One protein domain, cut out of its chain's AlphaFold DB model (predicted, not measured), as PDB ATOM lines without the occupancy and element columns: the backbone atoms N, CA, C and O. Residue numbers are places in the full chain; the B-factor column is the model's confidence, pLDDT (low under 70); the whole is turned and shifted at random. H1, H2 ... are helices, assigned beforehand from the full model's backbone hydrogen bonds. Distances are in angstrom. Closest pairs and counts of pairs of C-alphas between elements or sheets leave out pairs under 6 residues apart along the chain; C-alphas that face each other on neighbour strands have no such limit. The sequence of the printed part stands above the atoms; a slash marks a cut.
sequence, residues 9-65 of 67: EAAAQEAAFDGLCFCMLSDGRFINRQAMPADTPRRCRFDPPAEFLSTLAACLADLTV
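This is residues 9 to 65 of the 67 residues of an uncharacterized protein of Paraburkholderia youngii (UniProt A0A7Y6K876). A small head of short helix H1 and looped chain comes first, and a free arm ending in the longer helix H2 sticks out from it and makes the length. The 57 printed residues hold two named helices, H1 then H2, and no named strand; the class is all helix, with 23 residues in named elements, under half. The whole is extended, with a radius of gyration of the C-alphas of 16.7 A and spans of 55 by 21 by 17 A.

H1, residues 9 to 17, and H2, residues 50 to 63, are apart, with no C-alphas within 8 A. Between them, residues 23 to 24 pair with 30 to 31, antiparallel. Residues 46 to 65 stand free. In both helices every O i to N i+4 pair is within hydrogen-bond range.

H1 begins at C-alpha 9 (-49.590, 19.558, -35.919) and is 12.2 A long. H2 ends at C-alpha 63 (-25.732, 27.366, -67.498) and is 20.3 A long.

The C-alphas of Gly 28 and Val 65, the two farthest apart, are 56.1 A apart. The H1 to H2 link, 32 residues, is long. The printed part has no cut. The pLDDT is under 70 at residues 43, 45 to 46 and 63 to 65.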
ATOM      1  N   GLU A   9     -50.002  20.943 -36.121       74.69
ATOM      2  CA  GLU A   9     -49.590  19.558 -35.919       74.69
ATOM      3  C   GLU A   9     -48.338  19.211 -36.733       74.69
ATOM      4  O   GLU A   9     -47.380  18.695 -36.160       74.69
ATOM      5  N   ALA A  10     -48.265  19.581 -38.016       74.56
ATOM      6  CA  ALA A  10     -47.052  19.410 -38.816       74.56
ATOM      7  C   ALA A  10     -45.909  20.286 -38.290       74.56
ATOM      8  O   ALA A  10     -44.756  19.863 -38.307       74.56
ATOM      9  N   ALA A  11     -46.210  21.481 -37.766       78.56
ATOM     10  CA  ALA A  11     -45.202  22.328 -37.122       78.56
ATOM     11  C   ALA A  11     -44.606  21.642 -35.885       78.56
ATOM     12  O   ALA A  11     -43.389  21.637 -35.697       78.56
ATOM     13  N   ALA A  12     -45.464  21.050 -35.050       79.56
ATOM     14  CA  ALA A  12     -45.043  20.320 -33.863       79.56
ATOM     15  C   ALA A  12     -44.244  19.062 -34.232       79.56
ATOM     16  O   ALA A  12     -43.217  18.802 -33.610       79.56
ATOM     17  N   GLN A  13     -44.663  18.321 -35.261       78.69
ATOM     18  CA  GLN A  13     -43.958  17.124 -35.729       78.69
ATOM     19  C   GLN A  13     -42.553  17.444 -36.248       78.69
ATOM     20  O   GLN A  13     -41.603  16.770 -35.852       78.69
ATOM     21  N   GLU A  14     -42.396  18.487 -37.069       80.62
ATOM     22  CA  GLU A  14     -41.071  18.917 -37.543       80.62
ATOM     23  C   GLU A  14     -40.203  19.414 -36.379       80.62
ATOM     24  O   GLU A  14     -39.051  19.008 -36.256       80.62
ATOM     25  N   ALA A  15     -40.761  20.197 -35.449       82.62
ATOM     26  CA  ALA A  15     -40.030  20.632 -34.259       82.62
ATOM     27  C   ALA A  15     -39.615  19.454 -33.356       82.62
ATOM     28  O   ALA A  15     -38.526  19.469 -32.783       82.62
ATOM     29  N   ALA A  16     -40.436  18.407 -33.242       85.44
ATOM     30  CA  ALA A  16     -40.076  17.198 -32.507       85.44
ATOM     31  C   ALA A  16     -39.008  16.378 -33.242       85.44
ATOM     32  O   ALA A  16     -38.120  15.821 -32.585       85.44
ATOM     33  N   PHE A  17     -39.052  16.337 -34.578       83.81
ATOM     34  CA  PHE A  17     -38.023  15.711 -35.413       83.81
ATOM     35  C   PHE A  17     -36.683  16.458 -35.340       83.81
ATOM     36  O   PHE A  17     -35.631  15.825 -35.312       83.81
ATOM     37  N   ASP A  18     -36.699  17.781 -35.202       85.31
ATOM     38  CA  ASP A  18     -35.497  18.595 -34.966       85.31
ATOM     39  C   ASP A  18     -35.032  18.565 -33.496       85.31
ATOM     40  O   ASP A  18     -34.002  19.139 -33.143       85.31
ATOM     41  N   GLY A  19     -35.770  17.882 -32.613       85.00
ATOM     42  CA  GLY A  19     -35.449  17.773 -31.187       85.00
ATOM     43  C   GLY A  19     -35.714  19.052 -30.384       85.00
ATOM     44  O   GLY A  19     -35.199  19.197 -29.277       85.00
ATOM     45  N   LEU A  20     -36.515  19.970 -30.924       84.25
ATOM     46  CA  LEU A  20     -36.864  21.263 -30.327       84.25
ATOM     47  C   LEU A  20     -38.087  21.184 -29.403       84.25
ATOM     48  O   LEU A  20     -38.298  22.076 -28.581       84.25
ATOM     49  N   CYS A  21     -38.903  20.133 -29.522       83.25
ATOM     50  CA  CYS A  21     -40.041  19.885 -28.640       83.25
ATOM     51  C   CYS A  21     -40.351  18.382 -28.490       83.25
ATOM     52  O   CYS A  21     -39.647  17.523 -29.025       83.25
ATOM     53  N   PHE A  22     -41.413  18.077 -27.740       84.12
ATOM     54  CA  PHE A  22     -41.987  16.738 -27.616       84.12
ATOM     55  C   PHE A  22     -43.398  16.727 -28.217       84.12
ATOM     56  O   PHE A  22     -44.195  17.617 -27.918       84.12
ATOM     57  N   CYS A  23     -43.730  15.698 -28.996       80.94
ATOM     58  CA  CYS A  23     -45.096  15.431 -29.454       80.94
ATOM     59  C   CYS A  23     -45.716  14.304 -28.630       80.94
ATOM     60  O   CYS A  23     -45.064  13.291 -28.389       80.94
ATOM     61  N   MET A  24     -46.980  14.453 -28.238       83.31
ATOM     62  CA  MET A  24     -47.765  13.357 -27.673       83.31
ATOM     63  C   MET A  24     -48.500  12.636 -28.807       83.31
ATOM     64  O   MET A  24     -49.242  13.263 -29.561       83.31
ATOM     65  N   LEU A  25     -48.280  11.332 -28.935       75.94
ATOM     66  CA  LEU A  25     -49.017  10.465 -29.849       75.94
ATOM     67  C   LEU A  25     -50.425  10.182 -29.309       75.94
ATOM     68  O   LEU A  25     -50.694  10.322 -28.116       75.94
ATOM     69  N   SER A  26     -51.321   9.716 -30.177       78.44
ATOM     70  CA  SER A  26     -52.698   9.351 -29.811       78.44
ATOM     71  C   SER A  26     -52.795   8.230 -28.765       78.44
ATOM     72  O   SER A  26     -53.822   8.095 -28.107       78.44
ATOM     73  N   ASP A  27     -51.729   7.450 -28.582       83.12
ATOM     74  CA  ASP A  27     -51.604   6.419 -27.546       83.12
ATOM     75  C   ASP A  27     -51.000   6.933 -26.223       83.12
ATOM     76  O   ASP A  27     -50.745   6.150 -25.306       83.12
ATOM     77  N   GLY A  28     -50.772   8.245 -26.113       81.62
ATOM     78  CA  GLY A  28     -50.254   8.910 -24.919       81.62
ATOM     79  C   GLY A  28     -48.730   8.890 -24.780       81.62
ATOM     80  O   GLY A  28     -48.209   9.433 -23.804       81.62
ATOM     81  N   ARG A  29     -47.984   8.299 -25.724       82.25
ATOM     82  CA  ARG A  29     -46.514   8.329 -25.692       82.25
ATOM     83  C   ARG A  29     -45.982   9.693 -26.118       82.25
ATOM     84  O   ARG A  29     -46.420  10.250 -27.119       82.25
ATOM     85  N   PHE A  30     -44.981  10.195 -25.399       81.50
ATOM     86  CA  PHE A  30     -44.221  11.374 -25.809       81.50
ATOM     87  C   PHE A  30     -43.025  10.966 -26.664       81.50
ATOM     88  O   PHE A  30     -42.253  10.090 -26.272       81.50
ATOM     89  N   ILE A  31     -42.855  11.620 -27.810       81.94
ATOM     90  CA  ILE A  31     -41.744  11.377 -28.730       81.94
ATOM     91  C   ILE A  31     -41.007  12.676 -29.070       81.94
ATOM     92  O   ILE A  31     -41.609  13.742 -29.187       81.94
ATOM     93  N   ASN A  32     -39.693  12.566 -29.243       85.56
ATOM     94  CA  ASN A  32     -38.810  13.571 -29.832       85.56
ATOM     95  C   ASN A  32     -37.731  12.853 -30.662       85.56
ATOM     96  O   ASN A  32     -37.656  11.619 -30.660       85.56
ATOM     97  N   ARG A  33     -36.840  13.609 -31.303       85.81
ATOM     98  CA  ARG A  33     -35.760  13.054 -32.126       85.81
ATOM     99  C   ARG A  33     -34.858  12.031 -31.431       85.81
ATOM    100  O   ARG A  33     -34.349  11.136 -32.103       85.81
ATOM    101  N   GLN A  34     -34.640  12.165 -30.122       85.56
ATOM    102  CA  GLN A  34     -33.787  11.262 -29.338       85.56
ATOM    103  C   GLN A  34     -34.471   9.918 -29.062       85.56
ATOM    104  O   GLN A  34     -33.795   8.900 -28.956       85.56
ATOM    105  N   ALA A  35     -35.802   9.915 -28.954       85.12
ATOM    106  CA  ALA A  35     -36.601   8.703 -28.796       85.12
ATOM    107  C   ALA A  35     -36.936   8.027 -30.140       85.12
ATOM    108  O   ALA A  35     -37.343   6.865 -30.163       85.12
ATOM    109  N   MET A  36     -36.784   8.743 -31.258       83.50
ATOM    110  CA  MET A  36     -36.986   8.208 -32.604       83.50
ATOM    111  C   MET A  36     -35.807   7.310 -33.027       83.50
ATOM    112  O   MET A  36     -34.651   7.725 -32.894       83.50
ATOM    113  N   PRO A  37     -36.067   6.118 -33.602       85.31
ATOM    114  CA  PRO A  37     -35.051   5.329 -34.295       85.31
ATOM    115  C   PRO A  37     -34.265   6.163 -35.315       85.31
ATOM    116  O   PRO A  37     -34.809   7.083 -35.933       85.31
ATOM    117  N   ALA A  38     -32.978   5.860 -35.504       83.50
ATOM    118  CA  ALA A  38     -32.108   6.634 -36.394       83.50
ATOM    119  C   ALA A  38     -32.586   6.639 -37.858       83.50
ATOM    120  O   ALA A  38     -32.341   7.607 -38.573       83.50
ATOM    121  N   ASP A  39     -33.287   5.584 -38.263       84.69
ATOM    122  CA  ASP A  39     -33.882   5.344 -39.575       84.69
ATOM    123  C   ASP A  39     -35.320   5.868 -39.704       84.69
ATOM    124  O   ASP A  39     -35.980   5.607 -40.710       84.69
ATOM    125  N   THR A  40     -35.815   6.627 -38.717       80.88
ATOM    126  CA  THR A  40     -37.151   7.232 -38.794       80.88
ATOM    127  C   THR A  40     -37.220   8.159 -40.009       80.88
ATOM    128  O   THR A  40     -36.500   9.162 -40.053       80.88
ATOM    129  N   PRO A  41     -38.081   7.865 -41.000       74.12
ATOM    130  CA  PRO A  41     -38.168   8.679 -42.197       74.12
ATOM    131  C   PRO A  41     -38.765  10.046 -41.857       74.12
ATOM    132  O   PRO A  41     -39.894  10.137 -41.370       74.12
ATOM    133  N   ARG A  42     -38.031  11.117 -42.167       79.50
ATOM    134  CA  ARG A  42     -38.571  12.479 -42.178       79.50
ATOM    135  C   ARG A  42     -39.391  12.661 -43.448       79.50
ATOM    136  O   ARG A  42     -38.864  12.517 -44.547       79.50
ATOM    137  N   ARG A  43     -40.677  12.975 -43.315       68.25
ATOM    138  CA  ARG A  43     -41.538  13.334 -44.449       68.25
ATOM    139  C   ARG A  43     -41.955  14.792 -44.329       68.25
ATOM    140  O   ARG A  43     -43.103  15.089 -44.017       68.25
ATOM    141  N   CYS A  44     -41.023  15.692 -44.606       70.75
ATOM    142  CA  CYS A  44     -41.351  17.101 -44.739       70.75
ATOM    143  C   CYS A  44     -41.928  17.337 -46.140       70.75
ATOM    144  O   CYS A  44     -41.253  17.113 -47.141       70.75
ATOM    145  N   ARG A  45     -43.174  17.820 -46.243       66.25
ATOM    146  CA  ARG A  45     -43.799  18.108 -47.555       66.25
ATOM    147  C   ARG A  45     -43.095  19.227 -48.338       66.25
ATOM    148  O   ARG A  45     -43.415  19.449 -49.500       66.25
ATOM    149  N   PHE A  46     -42.250  19.999 -47.657       68.00
ATOM    150  CA  PHE A  46     -41.490  21.104 -48.230       68.00
ATOM    151  C   PHE A  46     -40.089  20.688 -48.654       68.00
ATOM    152  O   PHE A  46     -39.425  21.473 -49.328       68.00
ATOM    153  N   ASP A  47     -39.638  19.488 -48.273       75.50
ATOM    154  CA  ASP A  47     -38.402  18.963 -48.821       75.50
ATOM    155  C   ASP A  47     -38.646  18.691 -50.310       75.50
ATOM    156  O   ASP A  47     -39.556  17.929 -50.660       75.50
ATOM    157  N   PRO A  48     -37.885  19.336 -51.208       75.88
ATOM    158  CA  PRO A  48     -37.994  19.037 -52.618       75.88
ATOM    159  C   PRO A  48     -37.608  17.570 -52.854       75.88
ATOM    160  O   PRO A  48     -36.683  17.065 -52.210       75.88
ATOM    161  N   PRO A  49     -38.275  16.885 -53.795       81.94
ATOM    162  CA  PRO A  49     -37.896  15.531 -54.161       81.94
ATOM    163  C   PRO A  49     -36.426  15.458 -54.600       81.94
ATOM    164  O   PRO A  49     -35.899  16.393 -55.212       81.94
ATOM    165  N   ALA A  50     -35.747  14.349 -54.311       80.44
ATOM    166  CA  ALA A  50     -34.325  14.192 -54.633       80.44
ATOM    167  C   ALA A  50     -34.060  14.302 -56.147       80.44
ATOM    168  O   ALA A  50     -33.031  14.836 -56.572       80.44
ATOM    169  N   GLU A  51     -35.012  13.859 -56.969       84.94
ATOM    170  CA  GLU A  51     -34.970  14.015 -58.418       84.94
ATOM    171  C   GLU A  51     -35.035  15.486 -58.844       84.94
ATOM    172  O   GLU A  51     -34.299  15.885 -59.742       84.94
ATOM    173  N   PHE A  52     -35.820  16.319 -58.150       86.25
ATOM    174  CA  PHE A  52     -35.916  17.750 -58.441       86.25
ATOM    175  C   PHE A  52     -34.577  18.450 -58.207       86.25
ATOM    176  O   PHE A  52     -34.123  19.216 -59.056       86.25
ATOM    177  N   LEU A  53     -33.913  18.157 -57.084       84.81
ATOM    178  CA  LEU A  53     -32.592  18.716 -56.785       84.81
ATOM    179  C   LEU A  53     -31.537  18.261 -57.798       84.81
ATOM    180  O   LEU A  53     -30.694  19.055 -58.209       84.81
ATOM    181  N   SER A  54     -31.615  17.002 -58.234       87.25
ATOM    182  CA  SER A  54     -30.709  16.446 -59.243       87.25
ATOM    183  C   SER A  54     -30.890  17.132 -60.602       87.25
ATOM    184  O   SER A  54     -29.909  17.506 -61.243       87.25
ATOM    185  N   THR A  55     -32.137  17.364 -61.022       89.75
ATOM    186  CA  THR A  55     -32.452  18.122 -62.240       89.75
ATOM    187  C   THR A  55     -31.995  19.575 -62.133       89.75
ATOM    188  O   THR A  55     -31.384  20.087 -63.068       89.75
ATOM    189  N   LEU A  56     -32.232  20.232 -60.993       87.88
ATOM    190  CA  LEU A  56     -31.800  21.611 -60.765       87.88
ATOM    191  C   LEU A  56     -30.273  21.742 -60.873       87.88
ATOM    192  O   LEU A  56     -29.780  22.655 -61.529       87.88
ATOM    193  N   ALA A  57     -29.532  20.812 -60.265       88.81
ATOM    194  CA  ALA A  57     -28.074  20.791 -60.319       88.81
ATOM    195  C   ALA A  57     -27.549  20.614 -61.753       88.81
ATOM    196  O   ALA A  57     -26.621  21.317 -62.144       88.81
ATOM    197  N   ALA A  58     -28.166  19.731 -62.547       89.94
ATOM    198  CA  ALA A  58     -27.812  19.544 -63.954       89.94
ATOM    199  C   ALA A  58     -28.077  20.810 -64.789       89.94
ATOM    200  O   ALA A  58     -27.187  21.269 -65.500       89.94
ATOM    201  N   CYS A  59     -29.250  21.436 -64.642       87.81
ATOM    202  CA  CYS A  59     -29.566  22.680 -65.351       87.81
ATOM    203  C   CYS A  59     -28.621  23.832 -64.978       87.81
ATOM    204  O   CYS A  59     -28.240  24.622 -65.838       87.81
ATOM    205  N   LEU A  60     -28.244  23.944 -63.699       87.38
ATOM    206  CA  LEU A  60     -27.279  24.949 -63.249       87.38
ATOM    207  C   LEU A  60     -25.879  24.684 -63.817       87.38
ATOM    208  O   LEU A  60     -25.207  25.634 -64.207       87.38
ATOM    209  N   ALA A  61     -25.458  23.419 -63.903       84.75
ATOM    210  CA  ALA A  61     -24.182  23.055 -64.510       84.75
ATOM    211  C   ALA A  61     -24.130  23.445 -65.998       84.75
ATOM    212  O   ALA A  61     -23.151  24.053 -66.426       84.75
ATOM    213  N   ASP A  62     -25.202  23.199 -66.755       79.06
ATOM    214  CA  ASP A  62     -25.289  23.582 -68.171       79.06
ATOM    215  C   ASP A  62     -25.226  25.108 -68.379       79.06
ATOM    216  O   ASP A  62     -24.610  25.577 -69.334       79.06
ATOM    217  N   LEU A  63     -25.797  25.897 -67.460       69.19
ATOM    218  CA  LEU A  63     -25.732  27.366 -67.498       69.19
ATOM    219  C   LEU A  63     -24.325  27.913 -67.205       69.19
ATOM    220  O   LEU A  63     -23.962  28.971 -67.716       69.19
ATOM    221  N   THR A  64     -23.524  27.202 -66.403       61.59
ATOM    222  CA  THR A  64     -22.144  27.605 -66.071       61.59
ATOM    223  C   THR A  64     -21.110  27.284 -67.155       61.59
ATOM    224  O   THR A  64     -19.969  27.715 -67.038       61.59
ATOM    225  N   VAL A  65     -21.485  26.545 -68.206       59.41
ATOM    226  CA  VAL A  65     -20.589  26.179 -69.325       59.41
ATOM    227  C   VAL A  65     -20.639  27.208 -70.474       59.41
ATOM    228  O   VAL A  65     -19.857  27.125 -71.416       59.41
TER     229      VAL A  65